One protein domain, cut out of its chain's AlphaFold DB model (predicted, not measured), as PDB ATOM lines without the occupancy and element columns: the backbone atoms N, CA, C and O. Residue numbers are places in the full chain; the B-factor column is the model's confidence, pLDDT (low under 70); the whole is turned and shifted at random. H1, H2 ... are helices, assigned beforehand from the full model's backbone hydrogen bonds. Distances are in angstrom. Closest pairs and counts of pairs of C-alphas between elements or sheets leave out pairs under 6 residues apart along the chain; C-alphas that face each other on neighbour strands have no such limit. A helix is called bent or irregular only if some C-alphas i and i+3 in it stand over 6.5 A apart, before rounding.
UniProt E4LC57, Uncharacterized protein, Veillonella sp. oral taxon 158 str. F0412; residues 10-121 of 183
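AT A GLANCE: This is residues 10 to 121 of the 183 residues of an uncharacterized protein of Veillonella sp. oral taxon 158 str. F0412 (UniProt E4LC57). A long bent helix, H4, makes the spine of an elongated domain, with four shorter helices set about it. H3 packs on its first arm, H1 crosses its second, H2 stands between H1 and H3, and H5 folds back along the start of the second arm. The printed part, 112 residues with five named helices, H1 to H5 in order, and no named strand, is all helix; it is only just compact, close to loose, with a radius of gyration of the C-alphas of 15.8 A, and spans 53 by 28 by 20 A.

HOW THE PARTS SIT: H1, residues 10 to 23, touches H2, residues 29 to 44, opposite ways at a steep tilt of 54 degrees; their closest C-alphas, of Trp 13 and Ala 36, are 5.1 A apart. H4, residues 66 to 103, is the hub; by its hydrogen bonds it was assigned as one helix, but it is bent, with C-alphas 83 and 86 7.5 A apart, into H4a, residues 66 to 83, and H4b, residues 86 to 103. H3, residues 47 to 60, touches residues 66 to 74 alone of H4a at a steep tilt of 48 degrees, closest at the C-alphas of Tyr 55 and Ala 70, 5.1 A. H1 touches residues 86 to 93 alone of H4b, about perpendicular at 89 degrees, closest at the C-alphas of Gly 19 and Ile 89, 5.5 A. H5, residues 112 to 119, forms a helical hairpin with H4b at a shallow tilt of 12 degrees; the closest C-alphas, of Pro 87 and Ser 115, are 4.7 A apart. H1 and H3 are apart. Every O i to N i+4 pair is within hydrogen-bond range in H1, H2, H3, H4b and H5, and 12 of 14 in H4a.

IN THESE COORDINATES: H1 begins at C-alpha 10 (105.552, 229.724, 324.462) and measures 19.7 A, H2 22.4 A, H3 20.1 A, H4a 24.1 A and H4b 26.0 A; H5 ends at C-alpha 119 (115.823, 230.564, 342.764).

THE WHOLE: The C-alphas farthest apart, of Lys 64 and Gly 105, are 54.9 A apart. The printed part has no cut, no link is long, and no printed residue is under 70 in pLDDT.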
ATOM      1  N   ASP A  10     106.461 228.666 324.905       94.38
ATOM      2  CA  ASP A  10     105.552 229.724 324.462       94.38
ATOM      3  C   ASP A  10     104.928 230.510 325.608       94.38
ATOM      4  O   ASP A  10     104.824 231.736 325.546       94.38
ATOM      5  N   GLU A  11     104.539 229.826 326.676       94.44
ATOM      6  CA  GLU A  11     103.998 230.480 327.859       94.44
ATOM      7  C   GLU A  11     105.054 231.325 328.562       94.44
ATOM      8  O   GLU A  11     104.781 232.481 328.906       94.44
ATOM      9  N   LEU A  12     106.263 230.789 328.736       95.56
ATOM     10  CA  LEU A  12     107.329 231.482 329.444       95.56
ATOM     11  C   LEU A  12     107.810 232.713 328.679       95.56
ATOM     12  O   LEU A  12     107.831 233.801 329.251       95.56
ATOM     13  N   TRP A  13     108.171 232.584 327.396       96.00
ATOM     14  CA  TRP A  13     108.753 233.716 326.665       96.00
ATOM     15  C   TRP A  13     107.756 234.867 326.529       96.00
ATOM     16  O   TRP A  13     108.151 236.021 326.673       96.00
ATOM     17  N   ARG A  14     106.461 234.576 326.334       94.75
ATOM     18  CA  ARG A  14     105.406 235.603 326.278       94.75
ATOM     19  C   ARG A  14     105.215 236.295 327.622       94.75
ATOM     20  O   ARG A  14     105.046 237.510 327.656       94.75
ATOM     21  N   THR A  15     105.258 235.538 328.719       94.75
ATOM     22  CA  THR A  15     105.137 236.093 330.077       94.75
ATOM     23  C   THR A  15     106.338 236.986 330.396       94.75
ATOM     24  O   THR A  15     106.168 238.133 330.806       94.75
ATOM     25  N   LEU A  16     107.556 236.510 330.117       95.56
ATOM     26  CA  LEU A  16     108.782 237.289 330.304       95.56
ATOM     27  C   LEU A  16     108.831 238.515 329.396       95.56
ATOM     28  O   LEU A  16     109.307 239.559 329.826       95.56
ATOM     29  N   TYR A  17     108.322 238.420 328.168       96.12
ATOM     30  CA  TYR A  17     108.338 239.532 327.220       96.12
ATOM     31  C   TYR A  17     107.569 240.736 327.752       96.12
ATOM     32  O   TYR A  17     108.054 241.855 327.640       96.12
ATOM     33  N   LEU A  18     106.437 240.521 328.421       93.50
ATOM     34  CA  LEU A  18     105.698 241.609 329.062       93.50
ATOM     35  C   LEU A  18     106.500 242.254 330.188       93.50
ATOM     36  O   LEU A  18     106.571 243.477 330.268       93.50
ATOM     37  N   GLY A  19     107.146 241.437 331.016       93.56
ATOM     38  CA  GLY A  19     108.030 241.923 332.065       93.56
ATOM     39  C   GLY A  19     109.191 242.749 331.519       93.56
ATOM     40  O   GLY A  19     109.394 243.887 331.929       93.56
ATOM     41  N   TYR A  20     109.929 242.224 330.543       94.69
ATOM     42  CA  TYR A  20     111.052 242.943 329.942       94.69
ATOM     43  C   TYR A  20     110.605 244.206 329.202       94.69
ATOM     44  O   TYR A  20     111.231 245.254 329.364       94.69
ATOM     45  N   LYS A  21     109.499 244.146 328.456       95.00
ATOM     46  CA  LYS A  21     108.977 245.287 327.703       95.00
ATOM     47  C   LYS A  21     108.519 246.417 328.618       95.00
ATOM     48  O   LYS A  21     108.924 247.555 328.414       95.00
ATOM     49  N   PHE A  22     107.695 246.111 329.619       93.56
ATOM     50  CA  PHE A  22     107.017 247.136 330.419       93.56
ATOM     51  C   PHE A  22     107.722 247.476 331.735       93.56
ATOM     52  O   PHE A  22     107.573 248.596 332.212       93.56
ATOM     53  N   LEU A  23     108.504 246.561 332.318       91.81
ATOM     54  CA  LEU A  23     109.228 246.806 333.578       91.81
ATOM     55  C   LEU A  23     110.700 247.169 333.360       91.81
ATOM     56  O   LEU A  23     111.311 247.795 334.224       91.81
ATOM     57  N   LYS A  24     111.296 246.747 332.236       90.25
ATOM     58  CA  LYS A  24     112.726 246.951 331.932       90.25
ATOM     59  C   LYS A  24     112.971 247.764 330.662       90.25
ATOM     60  O   LYS A  24     114.128 247.951 330.294       90.25
ATOM     61  N   SER A  25     111.914 248.226 329.993       91.75
ATOM     62  CA  SER A  25     111.994 248.979 328.733       91.75
ATOM     63  C   SER A  25     112.829 248.272 327.652       91.75
ATOM     64  O   SER A  25     113.494 248.919 326.845       91.75
ATOM     65  N   ASN A  26     112.821 246.936 327.646       90.25
ATOM     66  CA  ASN A  26     113.545 246.107 326.690       90.25
ATOM     67  C   ASN A  26     112.558 245.361 325.789       90.25
ATOM     68  O   ASN A  26     111.958 244.367 326.192       90.25
ATOM     69  N   ASP A  27     112.428 245.837 324.551       91.50
ATOM     70  CA  ASP A  27     111.511 245.279 323.550       91.50
ATOM     71  C   ASP A  27     112.174 244.235 322.629       91.50
ATOM     72  O   ASP A  27     111.636 243.852 321.592       91.50
ATOM     73  N   ASN A  28     113.379 243.766 322.967       94.81
ATOM     74  CA  ASN A  28     114.088 242.797 322.139       94.81
ATOM     75  C   ASN A  28     113.538 241.377 322.349       94.81
ATOM     76  O   ASN A  28     113.975 240.642 323.238       94.81
ATOM     77  N   GLU A  29     112.619 240.959 321.479       92.69
ATOM     78  CA  GLU A  29     112.051 239.607 321.514       92.69
ATOM     79  C   GLU A  29     113.109 238.498 321.465       92.69
ATOM     80  O   GLU A  29     112.981 237.496 322.166       92.69
ATOM     81  N   GLY A  30     114.156 238.652 320.646       93.25
ATOM     82  CA  GLY A  30     115.210 237.643 320.503       93.25
ATOM     83  C   GLY A  30     115.976 237.424 321.807       93.25
ATOM     84  O   GLY A  30     116.266 236.285 322.180       93.25
ATOM     85  N   TYR A  31     116.235 238.509 322.539       92.81
ATOM     86  CA  TYR A  31     116.831 238.462 323.870       92.81
ATOM     87  C   TYR A  31     115.932 237.706 324.855       92.81
ATOM     88  O   TYR A  31     116.395 236.777 325.518       92.81
ATOM     89  N   VAL A  32     114.640 238.039 324.912       94.88
ATOM     90  CA  VAL A  32     113.696 237.396 325.844       94.88
ATOM     91  C   VAL A  32     113.501 235.914 325.522       94.88
ATOM     92  O   VAL A  32     113.514 235.077 326.423       94.88
ATOM     93  N   LYS A  33     113.379 235.566 324.238       96.00
ATOM     94  CA  LYS A  33     113.287 234.175 323.772       96.00
ATOM     95  C   LYS A  33     114.513 233.367 324.199       96.00
ATOM     96  O   LYS A  33     114.371 232.264 324.721       96.00
ATOM     97  N   ASN A  34     115.712 233.937 324.068       93.81
ATOM     98  CA  ASN A  34     116.943 233.305 324.542       93.81
ATOM     99  C   ASN A  34     116.941 233.096 326.071       93.81
ATOM    100  O   ASN A  34     117.289 232.006 326.530       93.81
ATOM    101  N   LYS A  35     116.496 234.090 326.854       95.38
ATOM    102  CA  LYS A  35     116.350 233.958 328.316       95.38
ATOM    103  C   LYS A  35     115.377 232.847 328.697       95.38
ATOM    104  O   LYS A  35     115.714 232.027 329.545       95.38
ATOM    105  N   ALA A  36     114.224 232.775 328.034       96.06
ATOM    106  CA  ALA A  36     113.217 231.747 328.280       96.06
ATOM    107  C   ALA A  36     113.750 230.330 328.000       96.06
ATOM    108  O   ALA A  36     113.599 229.445 328.838       96.06
ATOM    109  N   ILE A  37     114.430 230.122 326.863       95.12
ATOM    110  CA  ILE A  37     115.058 228.824 326.539       95.12
ATOM    111  C   ILE A  37     116.105 228.466 327.593       95.12
ATOM    112  O   ILE A  37     116.134 227.338 328.080       95.12
ATOM    113  N   THR A  38     116.953 229.426 327.963       94.19
ATOM    114  CA  THR A  38     118.031 229.184 328.928       94.19
ATOM    115  C   THR A  38     117.474 228.848 330.314       94.19
ATOM    116  O   THR A  38     117.970 227.920 330.943       94.19
ATOM    117  N   ALA A  39     116.404 229.518 330.756       94.62
ATOM    118  CA  ALA A  39     115.721 229.227 332.020       94.62
ATOM    119  C   ALA A  39     115.077 227.832 332.028       94.62
ATOM    120  O   ALA A  39     115.228 227.082 332.990       94.62
ATOM    121  N   LEU A  40     114.413 227.441 330.935       93.88
ATOM    122  CA  LEU A  40     113.845 226.095 330.809       93.88
ATOM    123  C   LEU A  40     114.931 225.021 330.787       93.88
ATOM    124  O   LEU A  40     114.786 223.994 331.444       93.88
ATOM    125  N   ASN A  41     116.032 225.252 330.074       92.31
ATOM    126  CA  ASN A  41     117.165 224.331 330.082       92.31
ATOM    127  C   ASN A  41     117.815 224.244 331.467       92.31
ATOM    128  O   ASN A  41     118.213 223.156 331.863       92.31
ATOM    129  N   PHE A  42     117.870 225.349 332.214       90.44
ATOM    130  CA  PHE A  42     118.416 225.379 333.571       90.44
ATOM    131  C   PHE A  42     117.647 224.482 334.540       90.44
ATOM    132  O   PHE A  42     118.252 223.829 335.384       90.44
ATOM    133  N   ILE A  43     116.325 224.396 334.389       86.69
ATOM    134  CA  ILE A  43     115.500 223.490 335.198       86.69
ATOM    135  C   ILE A  43     115.580 222.049 334.686       86.69
ATOM    136  O   ILE A  43     115.659 221.113 335.474       86.69
ATOM    137  N   ASN A  44     115.584 221.848 333.369       87.25
ATOM    138  CA  ASN A  44     115.430 220.511 332.788       87.25
ATOM    139  C   ASN A  44     116.750 219.771 332.529       87.25
ATOM    140  O   ASN A  44     116.725 218.601 332.140       87.25
ATOM    141  N   GLN A  45     117.905 220.425 332.671       87.44
ATOM    142  CA  GLN A  45     119.194 219.840 332.312       87.44
ATOM    143  C   GLN A  45     120.272 220.048 333.383       87.44
ATOM    144  O   GLN A  45     120.314 221.086 334.039       87.44
ATOM    145  N   PRO A  46     121.228 219.107 333.512       86.81
ATOM    146  CA  PRO A  46     122.416 219.327 334.326       86.81
ATOM    147  C   PRO A  46     123.250 220.505 333.806       86.81
ATOM    148  O   PRO A  46     123.488 220.620 332.601       86.81
ATOM    149  N   LEU A  47     123.816 221.300 334.719       87.62
ATOM    150  CA  LEU A  47     124.655 222.463 334.398       87.62
ATOM    151  C   LEU A  47     125.796 222.129 333.419       87.62
ATOM    152  O   LEU A  47     126.051 222.858 332.462       87.62
ATOM    153  N   LYS A  48     126.440 220.966 333.602       89.50
ATOM    154  CA  LYS A  48     127.496 220.462 332.708       89.50
ATOM    155  C   LYS A  48     127.018 220.341 331.257       89.50
ATOM    156  O   LYS A  48     127.775 220.651 330.336       89.50
ATOM    157  N   LYS A  49     125.775 219.894 331.045       92.00
ATOM    158  CA  LYS A  49     125.186 219.752 329.709       92.00
ATOM    159  C   LYS A  49     124.960 221.126 329.078       92.00
ATOM    160  O   LYS A  49     125.418 221.336 327.960       92.00
ATOM    161  N   MET A  50     124.403 222.078 329.826       93.38
ATOM    162  CA  MET A  50     124.220 223.458 329.354       93.38
ATOM    163  C   MET A  50     125.541 224.125 328.948       93.38
ATOM    164  O   MET A  50     125.626 224.734 327.885       93.38
ATOM    165  N   ILE A  51     126.592 223.976 329.764       94.56
ATOM    166  CA  ILE A  51     127.932 224.499 329.449       94.56
ATOM    167  C   ILE A  51     128.461 223.863 328.162       94.56
ATOM    168  O   ILE A  51     129.007 224.558 327.308       94.56
ATOM    169  N   THR A  52     128.277 222.551 327.998       95.06
ATOM    170  CA  THR A  52     128.733 221.821 326.807       95.06
ATOM    171  C   THR A  52     128.004 222.297 325.549       95.06
ATOM    172  O   THR A  52     128.645 222.582 324.539       95.06
ATOM    173  N   GLU A  53     126.680 222.436 325.602       94.31
ATOM    174  CA  GLU A  53     125.871 222.939 324.484       94.31
ATOM    175  C   GLU A  53     126.259 224.379 324.113       94.31
ATOM    176  O   GLU A  53     126.471 224.684 322.935       94.31
ATOM    177  N   GLN A  54     126.463 225.243 325.113       94.88
ATOM    178  CA  GLN A  54     126.896 226.624 324.901       94.88
ATOM    179  C   GLN A  54     128.317 226.710 324.329       94.88
ATOM    180  O   GLN A  54     128.584 227.516 323.432       94.88
ATOM    181  N   TYR A  55     129.227 225.849 324.791       96.38
ATOM    182  CA  TYR A  55     130.572 225.711 324.235       96.38
ATOM    183  C   TYR A  55     130.520 225.320 322.757       96.38
ATOM    184  O   TYR A  55     131.182 225.952 321.932       96.38
ATOM    185  N   LEU A  56     129.707 224.320 322.398       95.75
ATOM    186  CA  LEU A  56     129.545 223.887 321.008       95.75
ATOM    187  C   LEU A  56     128.996 225.018 320.132       95.75
ATOM    188  O   LEU A  56     129.474 225.210 319.012       95.75
ATOM    189  N   TYR A  57     128.043 225.802 320.641       93.81
ATOM    190  CA  TYR A  57     127.532 226.986 319.951       93.81
ATOM    191  C   TYR A  57     128.623 228.050 319.737       93.81
ATOM    192  O   TYR A  57     128.819 228.522 318.616       93.81
ATOM    193  N   TYR A  58     129.402 228.394 320.766       95.31
ATOM    194  CA  TYR A  58     130.495 229.369 320.649       95.31
ATOM    195  C   TYR A  58     131.650 228.895 319.769       95.31
ATOM    196  O   TYR A  58     132.240 229.713 319.061       95.31
ATOM    197  N   LYS A  59     131.931 227.588 319.759       94.75
ATOM    198  CA  LYS A  59     132.897 226.968 318.848       94.75
ATOM    199  C   LYS A  59     132.442 227.095 317.395       94.75
ATOM    200  O   LYS A  59     133.234 227.515 316.563       94.75
ATOM    201  N   LYS A  60     131.165 226.816 317.096       95.38
ATOM    202  CA  LYS A  60     130.581 227.012 315.752       95.38
ATOM    203  C   LYS A  60     130.631 228.473 315.292       95.38
ATOM    204  O   LYS A  60     130.782 228.734 314.109       95.38
ATOM    205  N   MET A  61     130.532 229.412 316.229       93.69
ATOM    206  CA  MET A  61     130.624 230.854 315.975       93.69
ATOM    207  C   MET A  61     132.072 231.382 315.937       93.69
ATOM    208  O   MET A  61     132.266 232.594 315.910       93.69
ATOM    209  N   ASN A  62     133.088 230.507 315.989       92.94
ATOM    210  CA  ASN A  62     134.512 230.866 316.011       92.94
ATOM    211  C   ASN A  62     134.879 231.918 317.076       92.94
ATOM    212  O   ASN A  62     135.743 232.772 316.869       92.94
ATOM    213  N   LYS A  63     134.231 231.878 318.250       90.56
ATOM    214  CA  LYS A  63     134.576 232.797 319.342       90.56
ATOM    215  C   LYS A  63     135.937 232.436 319.937       90.56
ATOM    216  O   LYS A  63     136.196 231.275 320.236       90.56
ATOM    217  N   LYS A  64     136.767 233.449 320.209       92.12
ATOM    218  CA  LYS A  64     137.996 233.292 321.008       92.12
ATOM    219  C   LYS A  64     137.649 232.773 322.403       92.12
ATOM    220  O   LYS A  64     136.769 233.359 323.039       92.12
ATOM    221  N   ASP A  65     138.364 231.743 322.842       93.81
ATOM    222  CA  ASP A  65     138.193 231.067 324.133       93.81
ATOM    223  C   ASP A  65     136.734 230.637 324.420       93.81
ATOM    224  O   ASP A  65     136.061 231.171 325.307       93.81
ATOM    225  N   PRO A  66     136.185 229.714 323.607       93.56
ATOM    226  CA  PRO A  66     134.767 229.370 323.657       93.56
ATOM    227  C   PRO A  66     134.377 228.617 324.933       93.56
ATOM    228  O   PRO A  66     133.214 228.681 325.324       93.56
ATOM    229  N   LEU A  67     135.317 227.915 325.580       93.50
ATOM    230  CA  LEU A  67     135.041 227.138 326.791       93.50
ATOM    231  C   LEU A  67     134.849 228.048 328.002       93.50
ATOM    232  O   LEU A  67     133.784 227.997 328.613       93.50
ATOM    233  N   ASN A  68     135.818 228.917 328.299       94.06
ATOM    234  CA  ASN A  68     135.700 229.837 329.433       94.06
ATOM    235  C   ASN A  68     134.495 230.761 329.262       94.06
ATOM    236  O   ASN A  68     133.708 230.919 330.186       94.06
ATOM    237  N   LYS A  69     134.244 231.258 328.043       94.94
ATOM    238  CA  LYS A  69     133.044 232.061 327.770       94.94
ATOM    239  C   LYS A  69     131.739 231.309 328.004       94.94
ATOM    240  O   LYS A  69     130.762 231.925 328.422       94.94
ATOM    241  N   ALA A  70     131.682 230.019 327.678       95.31
ATOM    242  CA  ALA A  70     130.489 229.215 327.917       95.31
ATOM    243  C   ALA A  70     130.260 229.004 329.417       95.31
ATOM    244  O   ALA A  70     129.135 229.175 329.883       95.31
ATOM    245  N   ILE A  71     131.328 228.699 330.162       93.19
ATOM    246  CA  ILE A  71     131.301 228.587 331.625       93.19
ATOM    247  C   ILE A  71     130.829 229.909 332.241       93.19
ATOM    248  O   ILE A  71     129.816 229.923 332.938       93.19
ATOM    249  N   ASP A  72     131.488 231.022 331.912       94.69
ATOM    250  CA  ASP A  72     131.156 232.355 332.421       94.69
ATOM    251  C   ASP A  72     129.710 232.740 332.115       94.69
ATOM    252  O   ASP A  72     129.003 233.255 332.978       94.69
ATOM    253  N   TYR A  73     129.244 232.484 330.890       94.75
ATOM    254  CA  TYR A  73     127.880 232.809 330.487       94.75
ATOM    255  C   TYR A  73     126.843 232.040 331.309       94.75
ATOM    256  O   TYR A  73     125.892 232.649 331.801       94.75
ATOM    257  N   ILE A  74     127.021 230.725 331.472       94.88
ATOM    258  CA  ILE A  74     126.064 229.880 332.194       94.88
ATOM    259  C   ILE A  74     126.082 230.187 333.694       94.88
ATOM    260  O   ILE A  74     125.016 230.360 334.282       94.88
ATOM    261  N   LEU A  75     127.261 230.336 334.304       92.06
ATOM    262  CA  LEU A  75     127.370 230.678 335.727       92.06
ATOM    263  C   LEU A  75     126.846 232.086 336.022       92.06
ATOM    264  O   LEU A  75     126.178 232.306 337.034       92.06
ATOM    265  N   LYS A  76     127.086 233.049 335.123       93.81
ATOM    266  CA  LYS A  76     126.492 234.384 335.236       93.81
ATOM    267  C   LYS A  76     124.974 234.318 335.107       93.81
ATOM    268  O   LYS A  76     124.291 234.923 335.922       93.81
ATOM    269  N   PHE A  77     124.450 233.572 334.129       94.12
ATOM    270  CA  PHE A  77     123.007 233.384 333.964       94.12
ATOM    271  C   PHE A  77     122.370 232.795 335.223       94.12
ATOM    272  O   PHE A  77     121.371 233.334 335.687       94.12
ATOM    273  N   GLN A  78     122.967 231.745 335.791       90.38
ATOM    274  CA  GLN A  78     122.529 231.156 337.055       90.38
ATOM    275  C   GLN A  78     122.432 232.230 338.143       90.38
ATOM    276  O   GLN A  78     121.345 232.492 338.646       90.38
ATOM    277  N   ARG A  79     123.537 232.930 338.422       87.00
ATOM    278  CA  ARG A  79     123.619 233.890 339.530       87.00
ATOM    279  C   ARG A  79     122.722 235.119 339.369       87.00
ATOM    280  O   ARG A  79     122.249 235.649 340.368       87.00
ATOM    281  N   THR A  80     122.561 235.639 338.153       90.12
ATOM    282  CA  THR A  80     121.857 236.917 337.946       90.12
ATOM    283  C   THR A  80     120.440 236.736 337.433       90.12
ATOM    284  O   THR A  80     119.532 237.428 337.878       90.12
ATOM    285  N   GLU A  81     120.239 235.843 336.468       93.44
ATOM    286  CA  GLU A  81     118.960 235.720 335.770       93.44
ATOM    287  C   GLU A  81     118.065 234.695 336.451       93.44
ATOM    288  O   GLU A  81     116.946 235.035 336.824       93.44
ATOM    289  N   ALA A  82     118.561 233.468 336.640       91.25
ATOM    290  CA  ALA A  82     117.791 232.389 337.249       91.25
ATOM    291  C   ALA A  82     117.526 232.667 338.733       91.25
ATOM    292  O   ALA A  82     116.377 232.634 339.149       91.25
ATOM    293  N   SER A  83     118.552 233.030 339.506       86.12
ATOM    294  CA  SER A  83     118.398 233.248 340.947       86.12
ATOM    295  C   SER A  83     117.726 234.568 341.339       86.12
ATOM    296  O   SER A  83     117.487 234.777 342.522       86.12
ATOM    297  N   PHE A  84     117.476 235.495 340.403       87.12
ATOM    298  CA  PHE A  84     116.957 236.817 340.774       87.12
ATOM    299  C   PHE A  84     116.084 237.486 339.712       87.12
ATOM    300  O   PHE A  84     114.900 237.723 339.944       87.12
ATOM    301  N   GLU A  85     116.642 237.835 338.551       92.50
ATOM    302  CA  GLU A  85     115.962 238.739 337.612       92.50
ATOM    303  C   GLU A  85     114.661 238.141 337.053       92.50
ATOM    304  O   GLU A  85     113.627 238.814 337.029       92.50
ATOM    305  N   ILE A  86     114.692 236.876 336.621       95.12
ATOM    306  CA  ILE A  86     113.525 236.179 336.068       95.12
ATOM    307  C   ILE A  86     112.445 235.971 337.145       95.12
ATOM    308  O   ILE A  86     111.310 236.389 336.898       95.12
ATOM    309  N   PRO A  87     112.755 235.406 338.329       93.31
ATOM    310  CA  PRO A  87     111.802 235.316 339.437       93.31
ATOM    311  C   PRO A  87     111.167 236.657 339.811       93.31
ATOM    312  O   PRO A  87     109.947 236.758 339.934       93.31
ATOM    313  N   LYS A  88     111.964 237.731 339.890       93.19
ATOM    314  CA  LYS A  88     111.465 239.078 340.196       93.19
ATOM    315  C   LYS A  88     110.477 239.578 339.146       93.19
ATOM    316  O   LYS A  88     109.441 240.142 339.496       93.19
ATOM    317  N   ILE A  89     110.777 239.377 337.864       94.81
ATOM    318  CA  ILE A  89     109.854 239.717 336.776       94.81
ATOM    319  C   ILE A  89     108.551 238.920 336.915       94.81
ATOM    320  O   ILE A  89     107.470 239.506 336.846       94.81
ATOM    321  N   LEU A  90     108.644 237.608 337.133       94.56
ATOM    322  CA  LEU A  90     107.477 236.738 337.271       94.56
ATOM    323  C   LEU A  90     106.610 237.127 338.472       94.56
ATOM    324  O   LEU A  90     105.397 237.202 338.317       94.56
ATOM    325  N   SER A  91     107.214 237.463 339.612       92.75
ATOM    326  CA  SER A  91     106.513 237.937 340.814       92.75
ATOM    327  C   SER A  91     105.703 239.215 340.561       92.75
ATOM    328  O   SER A  91     104.537 239.316 340.957       92.75
ATOM    329  N   VAL A  92     106.276 240.186 339.837       94.06
ATOM    330  CA  VAL A  92     105.565 241.426 339.486       94.06
ATOM    331  C   VAL A  92     104.416 241.144 338.514       94.06
ATOM    332  O   VAL A  92     103.311 241.652 338.707       94.06
ATOM    333  N   VAL A  93     104.646 240.321 337.485       93.06
ATOM    334  CA  VAL A  93     103.598 239.964 336.512       93.06
ATOM    335  C   VAL A  93     102.473 239.171 337.183       93.06
ATOM    336  O   VAL A  93     101.305 239.451 336.917       93.06
ATOM    337  N   ASP A  94     102.801 238.233 338.072       91.75
ATOM    338  CA  ASP A  94     101.842 237.465 338.875       91.75
ATOM    339  C   ASP A  94     100.980 238.398 339.738       91.75
ATOM    340  O   ASP A  94      99.751 238.344 339.662       91.75
ATOM    341  N   SER A  95     101.600 239.347 340.447       91.19
ATOM    342  CA  SER A  95     100.898 240.330 341.284       91.19
ATOM    343  C   SER A  95      99.906 241.183 340.483       91.19
ATOM    344  O   SER A  95      98.742 241.324 340.867       91.19
ATOM    345  N   ILE A  96     100.338 241.719 339.334       91.62
ATOM    346  CA  ILE A  96      99.481 242.523 338.444       91.62
ATOM    347  C   ILE A  96      98.334 241.671 337.896       91.62
ATOM    348  O   ILE A  96      97.177 242.097 337.895       91.62
ATOM    349  N   GLN A  97      98.638 240.458 337.435       90.62
ATOM    350  CA  GLN A  97      97.633 239.563 336.884       90.62
ATOM    351  C   GLN A  97      96.582 239.194 337.931       90.62
ATOM    352  O   GLN A  97      95.391 239.260 337.626       90.62
ATOM    353  N   ARG A  98      97.000 238.812 339.145       90.19
ATOM    354  CA  ARG A  98      96.085 238.474 340.244       90.19
ATOM    355  C   ARG A  98      95.167 239.643 340.555       90.19
ATOM    356  O   ARG A  98      93.958 239.442 340.600       90.19
ATOM    357  N   TYR A  99      95.714 240.852 340.667       90.88
ATOM    358  CA  TYR A  99      94.923 242.056 340.918       90.88
ATOM    359  C   TYR A  99      93.820 242.258 339.867       90.88
ATOM    360  O   TYR A  99      92.651 242.417 340.208       90.88
ATOM    361  N   ILE A 100      94.155 242.185 338.575       90.00
ATOM    362  CA  ILE A 100      93.180 242.406 337.494       90.00
ATOM    363  C   ILE A 100      92.159 241.260 337.416       90.00
ATOM    364  O   ILE A 100      90.964 241.490 337.213       90.00
ATOM    365  N   PHE A 101      92.617 240.014 337.546       88.69
ATOM    366  CA  PHE A 101      91.792 238.837 337.277       88.69
ATOM    367  C   PHE A 101      90.835 238.542 338.427       88.69
ATOM    368  O   PHE A 101      89.683 238.205 338.154       88.69
ATOM    369  N   LEU A 102      91.261 238.741 339.679       87.44
ATOM    370  CA  LEU A 102      90.375 238.645 340.842       87.44
ATOM    371  C   LEU A 102      89.242 239.671 340.747       87.44
ATOM    372  O   LEU A 102      88.079 239.306 340.899       87.44
ATOM    373  N   ASN A 103      89.560 240.912 340.368       86.25
ATOM    374  CA  ASN A 103      88.563 241.969 340.170       86.25
ATOM    375  C   ASN A 103      87.595 241.684 339.008       86.25
ATOM    376  O   ASN A 103      86.505 242.245 338.962       86.25
ATOM    377  N   SER A 104      87.978 240.802 338.081       85.06
ATOM    378  CA  SER A 104      87.179 240.424 336.909       85.06
ATOM    379  C   SER A 104      86.533 239.034 337.034       85.06
ATOM    380  O   SER A 104      85.997 238.525 336.050       85.06
ATOM    381  N   GLY A 105      86.629 238.372 338.197       82.94
ATOM    382  CA  GLY A 105      86.112 237.010 338.412       82.94
ATOM    383  C   GLY A 105      86.804 235.921 337.577       82.94
ATOM    384  O   GLY A 105      86.254 234.838 337.369       82.94
ATOM    385  N   MET A 106      88.004 236.191 337.056       84.88
ATOM    386  CA  MET A 106      88.754 235.284 336.187       84.88
ATOM    387  C   MET A 106      89.797 234.474 336.965       84.88
ATOM    388  O   MET A 106      90.428 234.956 337.899       84.88
ATOM    389  N   ARG A 107      90.066 233.242 336.510       80.75
ATOM    390  CA  ARG A 107      91.183 232.426 337.026       80.75
ATOM    391  C   ARG A 107      92.537 233.006 336.617       80.75
ATOM    392  O   ARG A 107      92.746 233.225 335.418       80.75
ATOM    393  N   HIS A 108      93.441 233.184 337.580       84.69
ATOM    394  CA  HIS A 108      94.826 233.634 337.396       84.69
ATOM    395  C   HIS A 108      95.807 232.454 337.249       84.69
ATOM    396  O   HIS A 108      95.458 231.311 337.537       84.69
ATOM    397  N   GLY A 109      97.011 232.729 336.737       83.12
ATOM    398  CA  GLY A 109      98.142 231.796 336.799       83.12
ATOM    399  C   GLY A 109      98.791 231.789 338.183       83.12
ATOM    400  O   GLY A 109      98.433 232.600 339.034       83.12
ATOM    401  N   ASP A 110      99.731 230.875 338.395       87.00
ATOM    402  CA  ASP A 110     100.606 230.855 339.562       87.00
ATOM    403  C   ASP A 110     102.042 230.597 339.112       87.00
ATOM    404  O   ASP A 110     102.382 229.508 338.645       87.00
ATOM    405  N   TYR A 111     102.879 231.626 339.213       91.19
ATOM    406  CA  TYR A 111     104.258 231.567 338.725       91.19
ATOM    407  C   TYR A 111     105.264 231.195 339.816       91.19
ATOM    408  O   TYR A 111     106.462 231.092 339.535       91.19
ATOM    409  N   THR A 112     104.788 230.964 341.043       86.00
ATOM    410  CA  THR A 112     105.619 230.716 342.226       86.00
ATOM    411  C   THR A 112     106.448 229.456 342.052       86.00
ATOM    412  O   THR A 112     107.662 229.516 342.186       86.00
ATOM    413  N   LEU A 113     105.831 228.344 341.629       86.06
ATOM    414  CA  LEU A 113     106.528 227.061 341.487       86.06
ATOM    415  C   LEU A 113     107.764 227.167 340.581       86.06
ATOM    416  O   LEU A 113     108.849 226.721 340.939       86.06
ATOM    417  N   PHE A 114     107.604 227.753 339.395       89.94
ATOM    418  CA  PHE A 114     108.712 227.904 338.455       89.94
ATOM    419  C   PHE A 114     109.767 228.894 338.966       89.94
ATOM    420  O   PHE A 114     110.958 228.653 338.787       89.94
ATOM    421  N   SER A 115     109.334 229.976 339.621       88.25
ATOM    422  CA  SER A 115     110.237 230.964 340.223       88.25
ATOM    423  C   SER A 115     111.097 230.323 341.312       88.25
ATOM    424  O   SER A 115     112.319 230.421 341.244       88.25
ATOM    425  N   SER A 116     110.497 229.551 342.221       83.00
ATOM    426  CA  SER A 116     111.212 228.821 343.274       83.00
ATOM    427  C   SER A 116     112.187 227.787 342.709       83.00
ATOM    428  O   SER A 116     113.305 227.668 343.201       83.00
ATOM    429  N   LEU A 117     111.820 227.071 341.637       85.75
ATOM    430  CA  LEU A 117     112.731 226.126 340.973       85.75
ATOM    431  C   LEU A 117     113.973 226.810 340.383       85.75
ATOM    432  O   LEU A 117     115.047 226.204 340.369       85.75
ATOM    433  N   LEU A 118     113.836 228.047 339.893       87.31
ATOM    434  CA  LEU A 118     114.961 228.849 339.410       87.31
ATOM    435  C   LEU A 118     115.805 229.410 340.564       87.31
ATOM    436  O   LEU A 118     117.031 229.322 340.501       87.31
ATOM    437  N   GLU A 119     115.161 229.949 341.604       79.75
ATOM    438  CA  GLU A 119     115.823 230.564 342.764       79.75
ATOM    439  C   GLU A 119     116.605 229.555 343.597       79.75
ATOM    440  O   GLU A 119     117.780 229.771 343.888       79.75
ATOM    441  N   CYS A 120     115.982 228.424 343.927       71.25
ATOM    442  CA  CYS A 120     116.554 227.420 344.821       71.25
ATOM    443  C   CYS A 120     117.514 226.470 344.094       71.25
ATOM    444  O   CYS A 120     117.881 225.432 344.628       71.25
ATOM    445  N   GLU A 121     117.886 226.747 342.842       70.31
ATOM    446  CA  GLU A 121     118.672 225.835 342.009       70.31
ATOM    447  C   GLU A 121     118.083 224.412 341.956       70.31
ATOM    448  O   GLU A 121     118.836 223.452 341.848       70.31
TER     449      GLU A 121